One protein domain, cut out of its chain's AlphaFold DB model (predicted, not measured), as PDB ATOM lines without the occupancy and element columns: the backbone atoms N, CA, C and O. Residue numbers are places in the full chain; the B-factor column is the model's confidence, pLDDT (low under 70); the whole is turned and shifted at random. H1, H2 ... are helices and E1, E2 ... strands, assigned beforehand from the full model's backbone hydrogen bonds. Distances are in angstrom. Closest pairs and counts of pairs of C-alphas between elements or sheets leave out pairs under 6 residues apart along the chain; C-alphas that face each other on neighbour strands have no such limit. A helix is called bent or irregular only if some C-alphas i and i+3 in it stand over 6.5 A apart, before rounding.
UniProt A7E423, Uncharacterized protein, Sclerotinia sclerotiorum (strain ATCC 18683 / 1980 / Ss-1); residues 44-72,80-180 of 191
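This is residues 44 to 72 and 80 to 180 of the 191 residues of an uncharacterized protein of Sclerotinia sclerotiorum (strain ATCC 18683 / 1980 / Ss-1) (UniProt A7E423). A narrow two-stranded ribbon, E1 beside E2, runs lengthwise with two long helices, H2 by E1 and H4 near both strands. At one end of the ribbon the short helix H3 packs on H4, H1 and H5, and residues 175 to 180 stick out. The printed part has 130 residues, in the order H1 H2 E1 H3 H4 E2 H5, mostly helix, with a parallel sheet of order E1, E2. It is elongated, spanning 54 by 34 by 23 A, and only just compact, close to loose, with a radius of gyration of the C-alphas of 16.6 A.

E1, residues 117 to 123, and E2, residues 165 to 170, are parallel at 27 degrees; N 120 and O 166 are 2.8 A apart, within hydrogen-bond range. H2, residues 92 to 108, comes closest to E1 at the C-alphas of Ala 96 and Val 120, 6.5 A apart. H4, residues 135 to 159, touches H2 at a shallow tilt of 31 degrees, the same way; their closest C-alphas, Asp 93 and Ala 152, are 5.0 A apart, and H2 touches it with residues 92 to 97 alone. H3, residues 125 to 132, is the hub. It touches H4 at a steep tilt of 53 degrees, opposite ways, closest at C-alphas 125 and 146, 5.7 A. H1, residues 51 to 57, touches H3 about perpendicular at 89 degrees, closest at C-alphas 54 and 132, 5.5 A. H5, residues 172 to 178, touches H3 about perpendicular at 85 degrees, closest at C-alphas 127 and 173, 5.4 A. E1, H3, H4 and E2 form a strand-helix-strand unit, two parallel neighbour strands with helices between, its crossover right-handed. In H2, H3 and H5 every O i to N i+4 pair is within hydrogen-bond range, in H4 17 of 21, in H1 0 of 3 but 4 of 4 O i to N i+3 pairs.

H1 begins at C-alpha 51 (6.819, -32.902, 45.985) and H5 ends at C-alpha 178 (24.149, -36.180, 58.663). H4 is 34.7 A long, H2 24.4 A, E1 18.8 A and E2 16.2 A. H4 is irregular, with C-alphas 136 and 139 7.4 A apart, and has a kink of 54 degrees near residue 142.

The farthest C-alphas, of Ala 72 and Gly 110, are 53.6 A apart. Residues 73 to 79 are not printed, with 17.3 A between C-alphas 72 and 80. Of the links printed whole, none is long. Residues 68 to 69 and 71 to 72 have pLDDT under 70.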
ATOM      1  N   GLY A  44      -4.123 -29.941  50.157       91.31
ATOM      2  CA  GLY A  44      -4.313 -30.015  48.709       91.31
ATOM      3  C   GLY A  44      -3.038 -30.373  47.946       91.31
ATOM      4  O   GLY A  44      -2.376 -31.363  48.256       91.31
ATOM      5  N   ASN A  45      -2.706 -29.588  46.917       89.12
ATOM      6  CA  ASN A  45      -1.540 -29.850  46.068       89.12
ATOM      7  C   ASN A  45      -0.208 -29.727  46.819       89.12
ATOM      8  O   ASN A  45       0.765 -30.302  46.353       89.12
ATOM      9  N   ARG A  46      -0.174 -29.034  47.964       93.75
ATOM     10  CA  ARG A  46       0.992 -28.944  48.855       93.75
ATOM     11  C   ARG A  46       1.121 -30.128  49.815       93.75
ATOM     12  O   ARG A  46       2.073 -30.181  50.586       93.75
ATOM     13  N   GLY A  47       0.228 -31.113  49.720       82.19
ATOM     14  CA  GLY A  47       0.408 -32.393  50.391       82.19
ATOM     15  C   GLY A  47       1.689 -33.098  49.926       82.19
ATOM     16  O   GLY A  47       2.079 -33.016  48.761       82.19
ATOM     17  N   ASN A  48       2.319 -33.848  50.834       87.94
ATOM     18  CA  ASN A  48       3.611 -34.524  50.632       87.94
ATOM     19  C   ASN A  48       4.825 -33.579  50.539       87.94
ATOM     20  O   ASN A  48       5.721 -33.777  49.711       87.94
ATOM     21  N   PHE A  49       4.883 -32.588  51.431       89.88
ATOM     22  CA  PHE A  49       6.061 -31.754  51.670       89.88
ATOM     23  C   PHE A  49       6.537 -31.021  50.403       89.88
ATOM     24  O   PHE A  49       5.828 -30.171  49.881       89.88
ATOM     25  N   VAL A  50       7.724 -31.327  49.872       94.56
ATOM     26  CA  VAL A  50       8.308 -30.616  48.718       94.56
ATOM     27  C   VAL A  50       7.889 -31.161  47.351       94.56
ATOM     28  O   VAL A  50       8.282 -30.599  46.333       94.56
ATOM     29  N   LEU A  51       7.096 -32.239  47.270       92.69
ATOM     30  CA  LEU A  51       6.819 -32.902  45.985       92.69
ATOM     31  C   LEU A  51       6.106 -32.015  44.958       92.69
ATOM     32  O   LEU A  51       6.327 -32.170  43.756       92.69
ATOM     33  N   TRP A  52       5.297 -31.059  45.402       94.50
ATOM     34  CA  TRP A  52       4.608 -30.122  44.514       94.50
ATOM     35  C   TRP A  52       5.563 -29.177  43.770       94.50
ATOM     36  O   TRP A  52       5.265 -28.752  42.649       94.50
ATOM     37  N   GLN A  53       6.760 -28.949  44.324       96.06
ATOM     38  CA  GLN A  53       7.813 -28.154  43.690       96.06
ATOM     39  C   GLN A  53       8.415 -28.821  42.456       96.06
ATOM     40  O   GLN A  53       9.060 -28.154  41.656       96.06
ATOM     41  N   ARG A  54       8.178 -30.116  42.216       93.88
ATOM     42  CA  ARG A  54       8.651 -30.784  40.989       93.88
ATOM     43  C   ARG A  54       8.161 -30.071  39.728       93.88
ATOM     44  O   ARG A  54       8.909 -29.945  38.761       93.88
ATOM     45  N   SER A  55       6.932 -29.555  39.772       93.88
ATOM     46  CA  SER A  55       6.312 -28.832  38.658       93.88
ATOM     47  C   SER A  55       7.044 -27.541  38.273       93.88
ATOM     48  O   SER A  55       6.997 -27.137  37.109       93.88
ATOM     49  N   VAL A  56       7.809 -26.953  39.202       96.56
ATOM     50  CA  VAL A  56       8.621 -25.746  38.978       96.56
ATOM     51  C   VAL A  56       9.618 -25.934  37.835       96.56
ATOM     52  O   VAL A  56       9.915 -24.998  37.088       96.56
ATOM     53  N   PHE A  57      10.101 -27.166  37.664       95.44
ATOM     54  CA  PHE A  57      11.160 -27.522  36.726       95.44
ATOM     55  C   PHE A  57      10.645 -28.121  35.412       95.44
ATOM     56  O   PHE A  57      11.445 -28.443  34.539       95.44
ATOM     57  N   TYR A  58       9.327 -28.252  35.212       93.75
ATOM     58  CA  TYR A  58       8.756 -28.960  34.050       93.75
ATOM     59  C   TYR A  58       9.007 -28.290  32.694       93.75
ATOM     60  O   TYR A  58       8.804 -28.919  31.658       93.75
ATOM     61  N   ARG A  59       9.523 -27.055  32.672       94.19
ATOM     62  CA  ARG A  59      10.074 -26.449  31.449       94.19
ATOM     63  C   ARG A  59      11.310 -27.195  30.928       94.19
ATOM     64  O   ARG A  59      11.587 -27.150  29.734       94.19
ATOM     65  N   TYR A  60      12.015 -27.903  31.808       92.94
ATOM     66  CA  TYR A  60      13.213 -28.685  31.510       92.94
ATOM     67  C   TYR A  60      13.079 -30.093  32.118       92.94
ATOM     68  O   TYR A  60      13.722 -30.400  33.122       92.94
ATOM     69  N   PRO A  61      12.244 -30.976  31.534       89.00
ATOM     70  CA  PRO A  61      11.923 -32.276  32.131       89.00
ATOM     71  C   PRO A  61      13.140 -33.167  32.407       89.00
ATOM     72  O   PRO A  61      13.110 -33.956  33.343       89.00
ATOM     73  N   TYR A  62      14.221 -33.009  31.635       87.69
ATOM     74  CA  TYR A  62      15.473 -33.749  31.822       87.69
ATOM     75  C   TYR A  62      16.195 -33.419  33.139       87.69
ATOM     76  O   TYR A  62      17.073 -34.171  33.543       87.69
ATOM     77  N   LEU A  63      15.847 -32.314  33.815       90.69
ATOM     78  CA  LEU A  63      16.387 -31.987  35.137       90.69
ATOM     79  C   LEU A  63      15.757 -32.837  36.247       90.69
ATOM     80  O   LEU A  63      16.341 -32.967  37.322       90.69
ATOM     81  N   VAL A  64      14.548 -33.357  36.020       90.31
ATOM     82  CA  VAL A  64      13.704 -33.950  37.058       90.31
ATOM     83  C   VAL A  64      13.902 -35.462  37.110       90.31
ATOM     84  O   VAL A  64      13.688 -36.157  36.120       90.31
ATOM     85  N   ARG A  65      14.223 -35.985  38.298       86.50
ATOM     86  CA  ARG A  65      14.415 -37.427  38.528       86.50
ATOM     87  C   ARG A  65      13.130 -38.176  38.872       86.50
ATOM     88  O   ARG A  65      12.124 -37.565  39.256       86.50
ATOM     89  N   SER A  66      13.170 -39.509  38.829       81.25
ATOM     90  CA  SER A  66      12.156 -40.361  39.472       81.25
ATOM     91  C   SER A  66      12.235 -40.222  40.997       81.25
ATOM     92  O   SER A  66      13.294 -39.937  41.550       81.25
ATOM     93  N   LEU A  67      11.116 -40.426  41.698       72.50
ATOM     94  CA  LEU A  67      11.060 -40.292  43.161       72.50
ATOM     95  C   LEU A  67      11.988 -41.270  43.894       72.50
ATOM     96  O   LEU A  67      12.416 -40.980  45.007       72.50
ATOM     97  N   TYR A  68      12.293 -42.412  43.277       65.75
ATOM     98  CA  TYR A  68      13.018 -43.508  43.921       65.75
ATOM     99  C   TYR A  68      14.440 -43.708  43.392       65.75
ATOM    100  O   TYR A  68      15.247 -44.358  44.048       65.75
ATOM    101  N   PHE A  69      14.754 -43.199  42.201       65.50
ATOM    102  CA  PHE A  69      16.039 -43.443  41.549       65.50
ATOM    103  C   PHE A  69      16.376 -42.351  40.532       65.50
ATOM    104  O   PHE A  69      15.487 -41.703  39.978       65.50
ATOM    105  N   SER A  70      17.675 -42.182  40.271       70.06
ATOM    106  CA  SER A  70      18.154 -41.419  39.114       70.06
ATOM    107  C   SER A  70      17.660 -42.077  37.827       70.06
ATOM    108  O   SER A  70      17.793 -43.295  37.668       70.06
ATOM    109  N   LEU A  71      17.101 -41.291  36.906       67.50
ATOM    110  CA  LEU A  71      16.716 -41.773  35.578       67.50
ATOM    111  C   LEU A  71      17.910 -41.818  34.617       67.50
ATOM    112  O   LEU A  71      17.867 -42.547  33.625       67.50
ATOM    113  N   ALA A  72      18.983 -41.084  34.913       65.12
ATOM    114  CA  ALA A  72      20.161 -40.990  34.062       65.12
ATOM    115  C   ALA A  72      21.348 -41.768  34.650       65.12
ATOM    116  O   ALA A  72      21.825 -41.482  35.749       65.12
ATOM    117  N   ILE A  80      22.255 -26.039  28.829       84.81
ATOM    118  CA  ILE A  80      22.140 -24.589  28.950       84.81
ATOM    119  C   ILE A  80      22.830 -24.128  30.229       84.81
ATOM    120  O   ILE A  80      22.789 -24.812  31.249       84.81
ATOM    121  N   SER A  81      23.435 -22.942  30.179       86.38
ATOM    122  CA  SER A  81      24.012 -22.310  31.365       86.38
ATOM    123  C   SER A  81      22.929 -22.137  32.444       86.38
ATOM    124  O   SER A  81      21.823 -21.701  32.094       86.38
ATOM    125  N   PRO A  82      23.204 -22.451  33.723       84.75
ATOM    126  CA  PRO A  82      22.200 -22.397  34.786       84.75
ATOM    127  C   PRO A  82      21.481 -21.050  34.907       84.75
ATOM    128  O   PRO A  82      20.285 -21.000  35.174       84.75
ATOM    129  N   GLU A  83      22.155 -19.945  34.600       85.69
ATOM    130  CA  GLU A  83      21.602 -18.588  34.664       85.69
ATOM    131  C   GLU A  83      20.486 -18.344  33.636       85.69
ATOM    132  O   GLU A  83      19.697 -17.410  33.781       85.69
ATOM    133  N   LYS A  84      20.410 -19.174  32.588       90.94
ATOM    134  CA  LYS A  84      19.362 -19.126  31.558       90.94
ATOM    135  C   LYS A  84      18.160 -20.009  31.894       90.94
ATOM    136  O   LYS A  84      17.175 -19.984  31.154       90.94
ATOM    137  N   ILE A  85      18.226 -20.791  32.973       92.75
ATOM    138  CA  ILE A  85      17.133 -21.660  33.408       92.75
ATOM    139  C   ILE A  85      16.010 -20.797  33.972       92.75
ATOM    140  O   ILE A  85      16.183 -20.039  34.923       92.75
ATOM    141  N   GLN A  86      14.833 -20.928  33.370       94.06
ATOM    142  CA  GLN A  86      13.631 -20.221  33.791       94.06
ATOM    143  C   GLN A  86      12.706 -21.166  34.553       94.06
ATOM    144  O   GLN A  86      12.077 -22.047  33.964       94.06
ATOM    145  N   LEU A  87      12.624 -20.960  35.863       96.44
ATOM    146  CA  LEU A  87      11.699 -21.678  36.731       96.44
ATOM    147  C   LEU A  87      10.259 -21.213  36.479       96.44
ATOM    148  O   LEU A  87      10.014 -20.038  36.194       96.44
ATOM    149  N   MET A  88       9.300 -22.128  36.608       96.31
ATOM    150  CA  MET A  88       7.902 -21.735  36.819       96.31
ATOM    151  C   MET A  88       7.760 -21.084  38.215       96.31
ATOM    152  O   MET A  88       8.684 -21.191  39.027       96.31
ATOM    153  N   PRO A  89       6.648 -20.392  38.526       96.00
ATOM    154  CA  PRO A  89       6.437 -19.836  39.863       96.00
ATOM    155  C   PRO A  89       6.569 -20.906  40.955       96.00
ATOM    156  O   PRO A  89       5.987 -21.982  40.833       96.00
ATOM    157  N   ILE A  90       7.340 -20.609  42.008       97.25
ATOM    158  CA  ILE A  90       7.554 -21.543  43.128       97.25
ATOM    159  C   ILE A  90       6.384 -21.548  44.120       97.25
ATOM    160  O   ILE A  90       6.173 -22.547  44.795       97.25
ATOM    161  N   GLY A  91       5.617 -20.455  44.198       97.44
ATOM    162  CA  GLY A  91       4.306 -20.387  44.856       97.44
ATOM    163  C   GLY A  91       4.284 -20.473  46.387       97.44
ATOM    164  O   GLY A  91       3.201 -20.585  46.958       97.44
ATOM    165  N   TYR A  92       5.433 -20.469  47.075       98.31
ATOM    166  CA  TYR A  92       5.463 -20.483  48.548       98.31
ATOM    167  C   TYR A  92       4.858 -19.215  49.151       98.31
ATOM    168  O   TYR A  92       4.139 -19.283  50.144       98.31
ATOM    169  N   ASP A  93       5.164 -18.072  48.548       98.56
ATOM    170  CA  ASP A  93       4.634 -16.764  48.904       98.56
ATOM    171  C   ASP A  93       3.141 -16.660  48.623       98.56
ATOM    172  O   ASP A  93       2.392 -16.357  49.549       98.56
ATOM    173  N   ASP A  94       2.702 -17.022  47.415       98.19
ATOM    174  CA  ASP A  94       1.277 -17.039  47.054       98.19
ATOM    175  C   ASP A  94       0.454 -17.847  48.080       98.19
ATOM    176  O   ASP A  94      -0.512 -17.355  48.661       98.19
ATOM    177  N   ALA A  95       0.900 -19.071  48.394       98.06
ATOM    178  CA  ALA A  95       0.220 -19.940  49.352       98.06
ATOM    179  C   ALA A  95       0.200 -19.380  50.787       98.06
ATOM    180  O   ALA A  95      -0.789 -19.559  51.511       98.06
ATOM    181  N   ALA A  96       1.287 -18.733  51.218       98.62
ATOM    182  CA  ALA A  96       1.382 -18.130  52.543       98.62
ATOM    183  C   ALA A  96       0.467 -16.907  52.671       98.62
ATOM    184  O   ALA A  96      -0.234 -16.786  53.676       98.62
ATOM    185  N   ILE A  97       0.431 -16.040  51.657       98.75
ATOM    186  CA  ILE A  97      -0.400 -14.829  51.627       98.75
ATOM    187  C   ILE A  97      -1.890 -15.205  51.622       98.75
ATOM    188  O   ILE A  97      -2.657 -14.703  52.449       98.75
ATOM    189  N   ASP A  98      -2.290 -16.171  50.790       98.44
ATOM    190  CA  ASP A  98      -3.669 -16.679  50.750       98.44
ATOM    191  C   ASP A  98      -4.102 -17.286  52.097       98.44
ATOM    192  O   ASP A  98      -5.203 -17.042  52.615       98.44
ATOM    193  N   SER A  99      -3.213 -18.068  52.714       98.62
ATOM    194  CA  SER A  99      -3.469 -18.669  54.024       98.62
ATOM    195  C   SER A  99      -3.531 -17.613  55.129       98.62
ATOM    196  O   SER A  99      -4.384 -17.707  56.018       98.62
ATOM    197  N   TYR A 100      -2.699 -16.574  55.055       98.81
ATOM    198  CA  TYR A 100      -2.701 -15.467  56.006       98.81
ATOM    199  C   TYR A 100      -4.001 -14.655  55.948       98.81
ATOM    200  O   TYR A 100      -4.566 -14.323  56.993       98.81
ATOM    201  N   ALA A 101      -4.567 -14.428  54.760       98.75
ATOM    202  CA  ALA A 101      -5.882 -13.798  54.633       98.75
ATOM    203  C   ALA A 101      -6.976 -14.594  55.378       98.75
ATOM    204  O   ALA A 101      -7.800 -14.029  56.108       98.75
ATOM    205  N   THR A 102      -6.946 -15.927  55.270       98.69
ATOM    206  CA  THR A 102      -7.865 -16.815  56.008       98.69
ATOM    207  C   THR A 102      -7.627 -16.759  57.518       98.69
ATOM    208  O   THR A 102      -8.582 -16.726  58.299       98.69
ATOM    209  N   PHE A 103      -6.362 -16.727  57.932       98.81
ATOM    210  CA  PHE A 103      -5.952 -16.594  59.325       98.81
ATOM    211  C   PHE A 103      -6.476 -15.293  59.953       98.81
ATOM    212  O   PHE A 103      -7.112 -15.339  61.007       98.81
ATOM    213  N   CYS A 104      -6.304 -14.150  59.281       98.75
ATOM    214  CA  CYS A 104      -6.808 -12.852  59.734       98.75
ATOM    215  C   CYS A 104      -8.324 -12.855  59.926       98.75
ATOM    216  O   CYS A 104      -8.812 -12.421  60.971       98.75
ATOM    217  N   ARG A 105      -9.073 -13.411  58.963       98.62
ATOM    218  CA  ARG A 105     -10.531 -13.546  59.079       98.62
ATOM    219  C   ARG A 105     -10.926 -14.375  60.303       98.62
ATOM    220  O   ARG A 105     -11.789 -13.968  61.070       98.62
ATOM    221  N   LEU A 106     -10.286 -15.522  60.524       98.69
ATOM    222  CA  LEU A 106     -10.618 -16.389  61.660       98.69
ATOM    223  C   LEU A 106     -10.165 -15.826  63.012       98.69
ATOM    224  O   LEU A 106     -10.778 -16.135  64.034       98.69
ATOM    225  N   ARG A 107      -9.126 -14.991  63.036       98.38
ATOM    226  CA  ARG A 107      -8.771 -14.217  64.226       98.38
ATOM    227  C   ARG A 107      -9.820 -13.149  64.526       98.38
ATOM    228  O   ARG A 107     -10.231 -13.027  65.675       98.38
ATOM    229  N   TYR A 108     -10.287 -12.425  63.508       98.19
ATOM    230  CA  TYR A 108     -11.384 -11.462  63.651       98.19
ATOM    231  C   TYR A 108     -12.662 -12.131  64.189       98.19
ATOM    232  O   TYR A 108     -13.295 -11.601  65.096       98.19
ATOM    233  N   ASP A 109     -12.967 -13.344  63.720       98.00
ATOM    234  CA  ASP A 109     -14.090 -14.163  64.200       98.00
ATOM    235  C   ASP A 109     -13.885 -14.731  65.630       98.00
ATOM    236  O   ASP A 109     -14.730 -15.473  66.131       98.00
ATOM    237  N   GLY A 110     -12.752 -14.451  66.287       97.44
ATOM    238  CA  GLY A 110     -12.430 -14.925  67.639       97.44
ATOM    239  C   GLY A 110     -12.045 -16.406  67.735       97.44
ATOM    240  O   GLY A 110     -11.887 -16.930  68.836       97.44
ATOM    241  N   ILE A 111     -11.882 -17.095  66.602       98.12
ATOM    242  CA  ILE A 111     -11.495 -18.513  66.557       98.12
ATOM    243  C   ILE A 111     -10.006 -18.687  66.845       98.12
ATOM    244  O   ILE A 111      -9.612 -19.625  67.537       98.12
ATOM    245  N   ILE A 112      -9.176 -17.804  66.289       98.19
ATOM    246  CA  ILE A 112      -7.742 -17.773  66.568       98.19
ATOM    247  C   ILE A 112      -7.501 -16.715  67.650       98.19
ATOM    248  O   ILE A 112      -7.832 -15.550  67.424       98.19
ATOM    249  N   PRO A 113      -6.925 -17.073  68.812       95.50
ATOM    250  CA  PRO A 113      -6.660 -16.108  69.872       95.50
ATOM    251  C   PRO A 113      -5.695 -14.994  69.444       95.50
ATOM    252  O   PRO A 113      -4.749 -15.212  68.678       95.50
ATOM    253  N   MET A 114      -5.891 -13.798  70.001       95.62
ATOM    254  CA  MET A 114      -4.950 -12.688  69.835       95.62
ATOM    255  C   MET A 114      -3.555 -13.066  70.353       95.62
ATOM    256  O   MET A 114      -3.415 -13.747  71.369       95.62
ATOM    257  N   GLY A 115      -2.512 -12.617  69.654       94.94
ATOM    258  CA  GLY A 115      -1.114 -12.905  69.997       94.94
ATOM    259  C   GLY A 115      -0.590 -14.271  69.529       94.94
ATOM    260  O   GLY A 115       0.608 -14.523  69.648       94.94
ATOM    261  N   VAL A 116      -1.440 -15.142  68.968       97.94
ATOM    262  CA  VAL A 116      -0.986 -16.320  68.208       97.94
ATOM    263  C   VAL A 116      -0.463 -15.851  66.859       97.94
ATOM    264  O   VAL A 116      -1.150 -15.090  66.184       97.94
ATOM    265  N   LYS A 117       0.718 -16.319  66.450       98.69
ATOM    266  CA  LYS A 117       1.301 -16.017  65.136       98.69
ATOM    267  C   LYS A 117       0.866 -17.012  64.057       98.69
ATOM    268  O   LYS A 117       0.679 -18.195  64.343       98.69
ATOM    269  N   PHE A 118       0.773 -16.562  62.818       98.88
ATOM    270  CA  PHE A 118       0.703 -17.428  61.651       98.88
ATOM    271  C   PHE A 118       2.084 -18.035  61.371       98.88
ATOM    272  O   PHE A 118       3.084 -17.321  61.283       98.88
ATOM    273  N   GLN A 119       2.151 -19.365  61.289       98.81
ATOM    274  CA  GLN A 119       3.377 -20.096  60.991       98.81
ATOM    275  C   GLN A 119       3.440 -20.449  59.507       98.81
ATOM    276  O   GLN A 119       2.579 -21.172  59.013       98.81
ATOM    277  N   VAL A 120       4.500 -20.015  58.834       98.69
ATOM    278  CA  VAL A 120       4.850 -20.469  57.489       98.69
ATOM    279  C   VAL A 120       5.985 -21.483  57.620       98.69
ATOM    280  O   VAL A 120       7.104 -21.120  57.994       98.69
ATOM    281  N   SER A 121       5.683 -22.755  57.360       97.94
ATOM    282  CA  SER A 121       6.679 -23.829  57.307       97.94
ATOM    283  C   SER A 121       7.294 -23.884  55.911       97.94
ATOM    284  O   SER A 121       6.589 -24.019  54.911       97.94
ATOM    285  N   LEU A 122       8.610 -23.705  55.843       98.19
ATOM    286  CA  LEU A 122       9.370 -23.604  54.609       98.19
ATOM    287  C   LEU A 122      10.502 -24.631  54.617       98.19
ATOM    288  O   LEU A 122      11.256 -24.692  55.588       98.19
ATOM    289  N   PRO A 123      10.694 -25.398  53.534       97.31
ATOM    290  CA  PRO A 123      11.874 -26.231  53.409       97.31
ATOM    291  C   PRO A 123      13.101 -25.363  53.142       97.31
ATOM    292  O   PRO A 123      13.005 -24.200  52.745       97.31
ATOM    293  N   THR A 124      14.278 -25.955  53.248       96.38
ATOM    294  CA  THR A 124      15.466 -25.380  52.612       96.38
ATOM    295  C   THR A 124      15.487 -25.654  51.099       96.38
ATOM    296  O   THR A 124      14.866 -26.615  50.623       96.38
ATOM    297  N   PRO A 125      16.241 -24.864  50.308       96.25
ATOM    298  CA  PRO A 125      16.465 -25.140  48.887       96.25
ATOM    299  C   PRO A 125      16.936 -26.572  48.601       96.25
ATOM    300  O   PRO A 125      16.452 -27.210  47.665       96.25
ATOM    301  N   ILE A 126      17.825 -27.109  49.440       93.38
ATOM    302  CA  ILE A 126      18.392 -28.445  49.245       93.38
ATOM    303  C   ILE A 126      17.358 -29.561  49.434       93.38
ATOM    304  O   ILE A 126      17.430 -30.550  48.712       93.38
ATOM    305  N   ASN A 127      16.340 -29.396  50.293       93.88
ATOM    306  CA  ASN A 127      15.240 -30.368  50.388       93.88
ATOM    307  C   ASN A 127      14.527 -30.526  49.039       93.88
ATOM    308  O   ASN A 127      14.291 -31.642  48.576       93.88
ATOM    309  N   VAL A 128      14.220 -29.408  48.377       95.31
ATOM    310  CA  VAL A 128      13.506 -29.409  47.093       95.31
ATOM    311  C   VAL A 128      14.364 -30.018  45.990       95.31
ATOM    312  O   VAL A 128      13.898 -30.897  45.257       95.31
ATOM    313  N   LEU A 129      15.615 -29.565  45.885       94.25
ATOM    314  CA  LEU A 129      16.544 -30.010  44.851       94.25
ATOM    315  C   LEU A 129      16.898 -31.480  45.026       94.25
ATOM    316  O   LEU A 129      16.817 -32.237  44.062       94.25
ATOM    317  N   HIS A 130      17.199 -31.909  46.251       91.25
ATOM    318  CA  HIS A 130      17.537 -33.297  46.517       91.25
ATOM    319  C   HIS A 130      16.398 -34.230  46.128       91.25
ATOM    320  O   HIS A 130      16.645 -35.252  45.501       91.25
ATOM    321  N   VAL A 131      15.148 -33.882  46.449       89.62
ATOM    322  CA  VAL A 131      13.986 -34.725  46.142       89.62
ATOM    323  C   VAL A 131      13.643 -34.712  44.648       89.62
ATOM    324  O   VAL A 131      13.271 -35.752  44.094       89.62
ATOM    325  N   SER A 132      13.766 -33.560  43.986       91.50
ATOM    326  CA  SER A 132      13.181 -33.341  42.655       91.50
ATOM    327  C   SER A 132      14.166 -33.460  41.498       91.50
ATOM    328  O   SER A 132      13.753 -33.847  40.405       91.50
ATOM    329  N   ILE A 133      15.438 -33.139  41.715       92.19
ATOM    330  CA  ILE A 133      16.421 -32.923  40.653       92.19
ATOM    331  C   ILE A 133      17.406 -34.082  40.574       92.19
ATOM    332  O   ILE A 133      17.827 -34.634  41.595       92.19
ATOM    333  N   GLU A 134      17.795 -34.434  39.351       90.00
ATOM    334  CA  GLU A 134      18.862 -35.399  39.108       90.00
ATOM    335  C   GLU A 134      20.155 -35.002  39.839       90.00
ATOM    336  O   GLU A 134      20.580 -33.851  39.720       90.00
ATOM    337  N   PRO A 135      20.817 -35.919  40.573       86.75
ATOM    338  CA  PRO A 135      21.970 -35.582  41.412       86.75
ATOM    339  C   PRO A 135      23.063 -34.774  40.703       86.75
ATOM    340  O   PRO A 135      23.609 -33.843  41.287       86.75
ATOM    341  N   ALA A 136      23.325 -35.075  39.428       85.75
ATOM    342  CA  ALA A 136      24.333 -34.390  38.619       85.75
ATOM    343  C   ALA A 136      24.036 -32.901  38.351       85.75
ATOM    344  O   ALA A 136      24.928 -32.164  37.946       85.75
ATOM    345  N   PHE A 137      22.794 -32.454  38.547       89.25
ATOM    346  CA  PHE A 137      22.355 -31.091  38.242       89.25
ATOM    347  C   PHE A 137      22.044 -30.256  39.488       89.25
ATOM    348  O   PHE A 137      21.762 -29.066  39.360       89.25
ATOM    349  N   GLN A 138      22.077 -30.856  40.684       90.44
ATOM    350  CA  GLN A 138      21.674 -30.188  41.927       90.44
ATOM    351  C   GLN A 138      22.557 -28.975  42.238       90.44
ATOM    352  O   GLN A 138      22.021 -27.896  42.474       90.44
ATOM    353  N   GLU A 139      23.880 -29.130  42.148       88.19
ATOM    354  CA  GLU A 139      24.856 -28.055  42.385       88.19
ATOM    355  C   GLU A 139      24.610 -26.858  41.455       88.19
ATOM    356  O   GLU A 139      24.468 -25.720  41.894       88.19
ATOM    357  N   ALA A 140      24.473 -27.125  40.157       89.31
ATOM    358  CA  ALA A 140      24.259 -26.089  39.158       89.31
ATOM    359  C   ALA A 140      22.915 -25.352  39.340       89.31
ATOM    360  O   ALA A 140      22.812 -24.163  39.039       89.31
ATOM    361  N   LEU A 141      21.876 -26.039  39.830       92.06
ATOM    362  CA  LEU A 141      20.554 -25.450  40.058       92.06
ATOM    363  C   LEU A 141      20.404 -24.746  41.404       92.06
ATOM    364  O   LEU A 141      19.501 -23.914  41.540       92.06
ATOM    365  N   GLU A 142      21.251 -25.048  42.383       93.38
ATOM    366  CA  GLU A 142      21.129 -24.496  43.729       93.38
ATOM    367  C   GLU A 142      21.101 -22.963  43.755       93.38
ATOM    368  O   GLU A 142      20.159 -22.413  44.341       93.38
ATOM    369  N   PRO A 143      22.005 -22.234  43.073       94.25
ATOM    370  CA  PRO A 143      21.960 -20.773  43.060       94.25
ATOM    371  C   PRO A 143      20.683 -20.222  42.410       94.25
ATOM    372  O   PRO A 143      20.127 -19.219  42.866       94.25
ATOM    373  N   VAL A 144      20.191 -20.888  41.358       95.62
ATOM    374  CA  VAL A 144      18.994 -20.479  40.605       95.62
ATOM    375  C   VAL A 144      17.752 -20.611  41.479       95.62
ATOM    376  O   VAL A 144      16.987 -19.653  41.633       95.62
ATOM    377  N   TYR A 145      17.571 -21.782  42.091       97.06
ATOM    378  CA  TYR A 145      16.421 -22.058  42.942       97.06
ATOM    379  C   TYR A 145      16.479 -21.256  44.246       97.06
ATOM    380  O   TYR A 145      15.483 -20.644  44.623       97.06
ATOM    381  N   THR A 146      17.648 -21.145  44.884       97.12
ATOM    382  CA  THR A 146      17.834 -20.345  46.108       97.12
ATOM    383  C   THR A 146      17.493 -18.876  45.884       97.12
ATOM    384  O   THR A 146      16.836 -18.258  46.721       97.12
ATOM    385  N   LYS A 147      17.866 -18.302  44.733       97.25
ATOM    386  CA  LYS A 147      17.493 -16.924  44.389       97.25
ATOM    387  C   LYS A 147      15.976 -16.743  44.300       97.25
ATOM    388  O   LYS A 147      15.460 -15.757  44.828       97.25
ATOM    389  N   ALA A 148      15.269 -17.671  43.652       98.00
ATOM    390  CA  ALA A 148      13.807 -17.646  43.582       98.00
ATOM    391  C   ALA A 148      13.179 -17.830  44.972       98.00
ATOM    392  O   ALA A 148      12.292 -17.072  45.357       98.00
ATOM    393  N   PHE A 149      13.706 -18.768  45.757       98.44
ATOM    394  CA  PHE A 149      13.244 -19.071  47.106       98.44
ATOM    395  C   PHE A 149      13.361 -17.867  48.046       98.44
ATOM    396  O   PHE A 149      12.387 -17.459  48.671       98.44
ATOM    397  N   LEU A 150      14.530 -17.221  48.089       98.38
ATOM    398  CA  LEU A 150      14.745 -16.019  48.899       98.38
ATOM    399  C   LEU A 150      13.903 -14.828  48.429       98.38
ATOM    400  O   LEU A 150      13.636 -13.925  49.221       98.38
ATOM    401  N   LYS A 151      13.503 -14.785  47.152       98.62
ATOM    402  CA  LYS A 151      12.539 -13.790  46.669       98.62
ATOM    403  C   LYS A 151      11.154 -14.039  47.274       98.62
ATOM    404  O   LYS A 151      10.580 -13.092  47.793       98.62
ATOM    405  N   ALA A 152      10.671 -15.284  47.281       98.69
ATOM    406  CA  ALA A 152       9.400 -15.626  47.926       98.69
ATOM    407  C   ALA A 152       9.436 -15.362  49.439       98.69
ATOM    408  O   ALA A 152       8.522 -14.748  49.972       98.69
ATOM    409  N   VAL A 153      10.520 -15.726  50.136       98.69
ATOM    410  CA  VAL A 153      10.669 -15.432  51.578       98.69
ATOM    411  C   VAL A 153      10.571 -13.933  51.860       98.69
ATOM    412  O   VAL A 153       9.893 -13.538  52.806       98.69
ATOM    413  N   ARG A 154      11.224 -13.097  51.043       98.75
ATOM    414  CA  ARG A 154      11.123 -11.636  51.169       98.75
ATOM    415  C   ARG A 154       9.700 -11.146  50.950       98.75
ATOM    416  O   ARG A 154       9.205 -10.400  51.780       98.75
ATOM    417  N   HIS A 155       9.036 -11.627  49.906       98.81
ATOM    418  CA  HIS A 155       7.658 -11.248  49.613       98.81
ATOM    419  C   HIS A 155       6.700 -11.628  50.759       98.81
ATOM    420  O   HIS A 155       5.888 -10.814  51.179       98.81
ATOM    421  N   ILE A 156       6.873 -12.804  51.375       98.88
ATOM    422  CA  ILE A 156       6.128 -13.203  52.586       98.88
ATOM    423  C   ILE A 156       6.355 -12.214  53.736       98.88
ATOM    424  O   ILE A 156       5.417 -11.864  54.442       98.88
ATOM    425  N   GLN A 157       7.597 -11.782  53.954       98.75
ATOM    426  CA  GLN A 157       7.941 -10.831  55.017       98.75
ATOM    427  C   GLN A 157       7.446  -9.406  54.735       98.75
ATOM    428  O   GLN A 157       7.246  -8.643  55.676       98.75
ATOM    429  N   GLU A 158       7.288  -9.043  53.463       98.69
ATOM    430  CA  GLU A 158       6.735  -7.758  53.025       98.69
ATOM    431  C   GLU A 158       5.208  -7.722  53.193       98.69
ATOM    432  O   GLU A 158       4.670  -6.717  53.655       98.69
ATOM    433  N   GLU A 159       4.522  -8.828  52.888       98.75
ATOM    434  CA  GLU A 159       3.054  -8.915  52.900       98.75
ATOM    435  C   GLU A 159       2.462  -9.337  54.257       98.75
ATOM    436  O   GLU A 159       1.303  -9.038  54.553       98.75
ATOM    437  N   ILE A 160       3.232 -10.028  55.107       98.75
ATOM    438  CA  ILE A 160       2.773 -10.500  56.419       98.75
ATOM    439  C   ILE A 160       3.504  -9.739  57.539       98.75
ATOM    440  O   ILE A 160       4.720  -9.895  57.686       98.75
ATOM    441  N   PRO A 161       2.783  -8.980  58.392       98.50
ATOM    442  CA  PRO A 161       3.371  -8.245  59.508       98.50
ATOM    443  C   PRO A 161       4.223  -9.128  60.430       98.50
ATOM    444  O   PRO A 161       3.848 -10.250  60.784       98.50
ATOM    445  N   ALA A 162       5.369  -8.614  60.876       98.25
ATOM    446  CA  ALA A 162       6.332  -9.371  61.680       98.25
ATOM    447  C   ALA A 162       5.773  -9.818  63.049       98.25
ATOM    448  O   ALA A 162       6.163 -10.856  63.600       98.25
ATOM    449  N   GLU A 163       4.847  -9.050  63.619       98.00
ATOM    450  CA  GLU A 163       4.099  -9.396  64.828       98.00
ATOM    451  C   GLU A 163       3.221 -10.634  64.635       98.00
ATOM    452  O   GLU A 163       3.052 -11.408  65.578       98.00
ATOM    453  N   ASP A 164       2.764 -10.870  63.407       98.56
ATOM    454  CA  ASP A 164       1.909 -11.984  63.030       98.56
ATOM    455  C   ASP A 164       2.682 -13.154  62.433       98.56
ATOM    456  O   ASP A 164       2.208 -14.281  62.524       98.56
ATOM    457  N   LEU A 165       3.870 -12.933  61.874       98.88
ATOM    458  CA  LEU A 165       4.622 -13.957  61.159       98.88
ATOM    459  C   LEU A 165       5.567 -14.763  62.063       98.88
ATOM    460  O   LEU A 165       6.341 -14.227  62.868       98.88
ATOM    461  N   ALA A 166       5.562 -16.079  61.875       98.75
ATOM    462  CA  ALA A 166       6.615 -16.985  62.309       98.75
ATOM    463  C   ALA A 166       7.053 -17.877  61.139       98.75
ATOM    464  O   ALA A 166       6.233 -18.583  60.564       98.75
ATOM    465  N   ILE A 167       8.345 -17.887  60.814       98.50
ATOM    466  CA  ILE A 167       8.907 -18.798  59.808       98.50
ATOM    467  C   ILE A 167       9.517 -20.005  60.523       98.50
ATOM    468  O   ILE A 167      10.285 -19.839  61.474       98.50
ATOM    469  N   GLN A 168       9.173 -21.207  60.065       98.12
ATOM    470  CA  GLN A 168       9.826 -22.458  60.443       98.12
ATOM    471  C   GLN A 168      10.635 -22.979  59.251       98.12
ATOM    472  O   GLN A 168      10.144 -22.954  58.126       98.12
ATOM    473  N   TRP A 169      11.855 -23.448  59.515       97.50
ATOM    474  CA  TRP A 169      12.733 -24.051  58.513       97.50
ATOM    475  C   TRP A 169      12.767 -25.568  58.672       97.50
ATOM    476  O   TRP A 169      13.248 -26.073  59.688       97.50
ATOM    477  N   ASP A 170      12.298 -26.279  57.653       96.69
ATOM    478  CA  ASP A 170      12.297 -27.734  57.603       96.69
ATOM    479  C   ASP A 170      13.576 -28.224  56.913       96.69
ATOM    480  O   ASP A 170      13.824 -27.933  55.741       96.69
ATOM    481  N   VAL A 171      14.392 -28.965  57.666       95.38
ATOM    482  CA  VAL A 171      15.755 -29.402  57.300       95.38
ATOM    483  C   VAL A 171      15.869 -30.933  57.217       95.38
ATOM    484  O   VAL A 171      16.850 -31.536  57.648       95.38
ATOM    485  N   ALA A 172      14.814 -31.595  56.733       92.44
ATOM    486  CA  ALA A 172      14.685 -33.053  56.800       92.44
ATOM    487  C   ALA A 172      15.789 -33.791  56.019       92.44
ATOM    488  O   ALA A 172      16.393 -34.733  56.534       92.44
ATOM    489  N   VAL A 173      16.076 -33.353  54.790       91.50
ATOM    490  CA  VAL A 173      17.122 -33.942  53.942       91.50
ATOM    491  C   VAL A 173      18.519 -33.735  54.532       91.50
ATOM    492  O   VAL A 173      19.347 -34.637  54.462       91.50
ATOM    493  N   GLU A 174      18.789 -32.593  55.159       93.12
ATOM    494  CA  GLU A 174      20.080 -32.313  55.784       93.12
ATOM    495  C   GLU A 174      20.366 -33.268  56.938       93.12
ATOM    496  O   GLU A 174      21.474 -33.790  57.036       93.12
ATOM    497  N   PHE A 175      19.369 -33.563  57.776       93.38
ATOM    498  CA  PHE A 175      19.516 -34.596  58.801       93.38
ATOM    499  C   PHE A 175      19.722 -35.980  58.186       93.38
ATOM    500  O   PHE A 175      20.577 -36.726  58.655       93.38
ATOM    501  N   ALA A 176      19.038 -36.298  57.086       90.94
ATOM    502  CA  ALA A 176      19.270 -37.550  56.374       90.94
ATOM    503  C   ALA A 176      20.701 -37.651  55.793       90.94
ATOM    504  O   ALA A 176      21.250 -38.754  55.743       90.94
ATOM    505  N   PHE A 177      21.334 -36.529  55.416       90.81
ATOM    506  CA  PHE A 177      22.765 -36.488  55.085       90.81
ATOM    507  C   PHE A 177      23.642 -36.744  56.310       90.81
ATOM    508  O   PHE A 177      24.554 -37.566  56.245       90.81
ATOM    509  N   LEU A 178      23.373 -36.054  57.424       91.38
ATOM    510  CA  LEU A 178      24.149 -36.180  58.663       91.38
ATOM    511  C   LEU A 178      24.079 -37.594  59.256       91.38
ATOM    512  O   LEU A 178      25.057 -38.074  59.823       91.38
ATOM    513  N   GLU A 179      22.943 -38.268  59.096       94.50
ATOM    514  CA  GLU A 179      22.720 -39.644  59.545       94.50
ATOM    515  C   GLU A 179      23.207 -40.699  58.536       94.50
ATOM    516  O   GLU A 179      23.164 -41.894  58.824       94.50
ATOM    517  N   GLY A 180      23.682 -40.289  57.354       90.00
ATOM    518  CA  GLY A 180      24.180 -41.199  56.318       90.00
ATOM    519  C   GLY A 180      23.093 -42.029  55.624       90.00
ATOM    520  O   GLY A 180      23.408 -43.034  54.987       90.00
TER     521      GLY A 180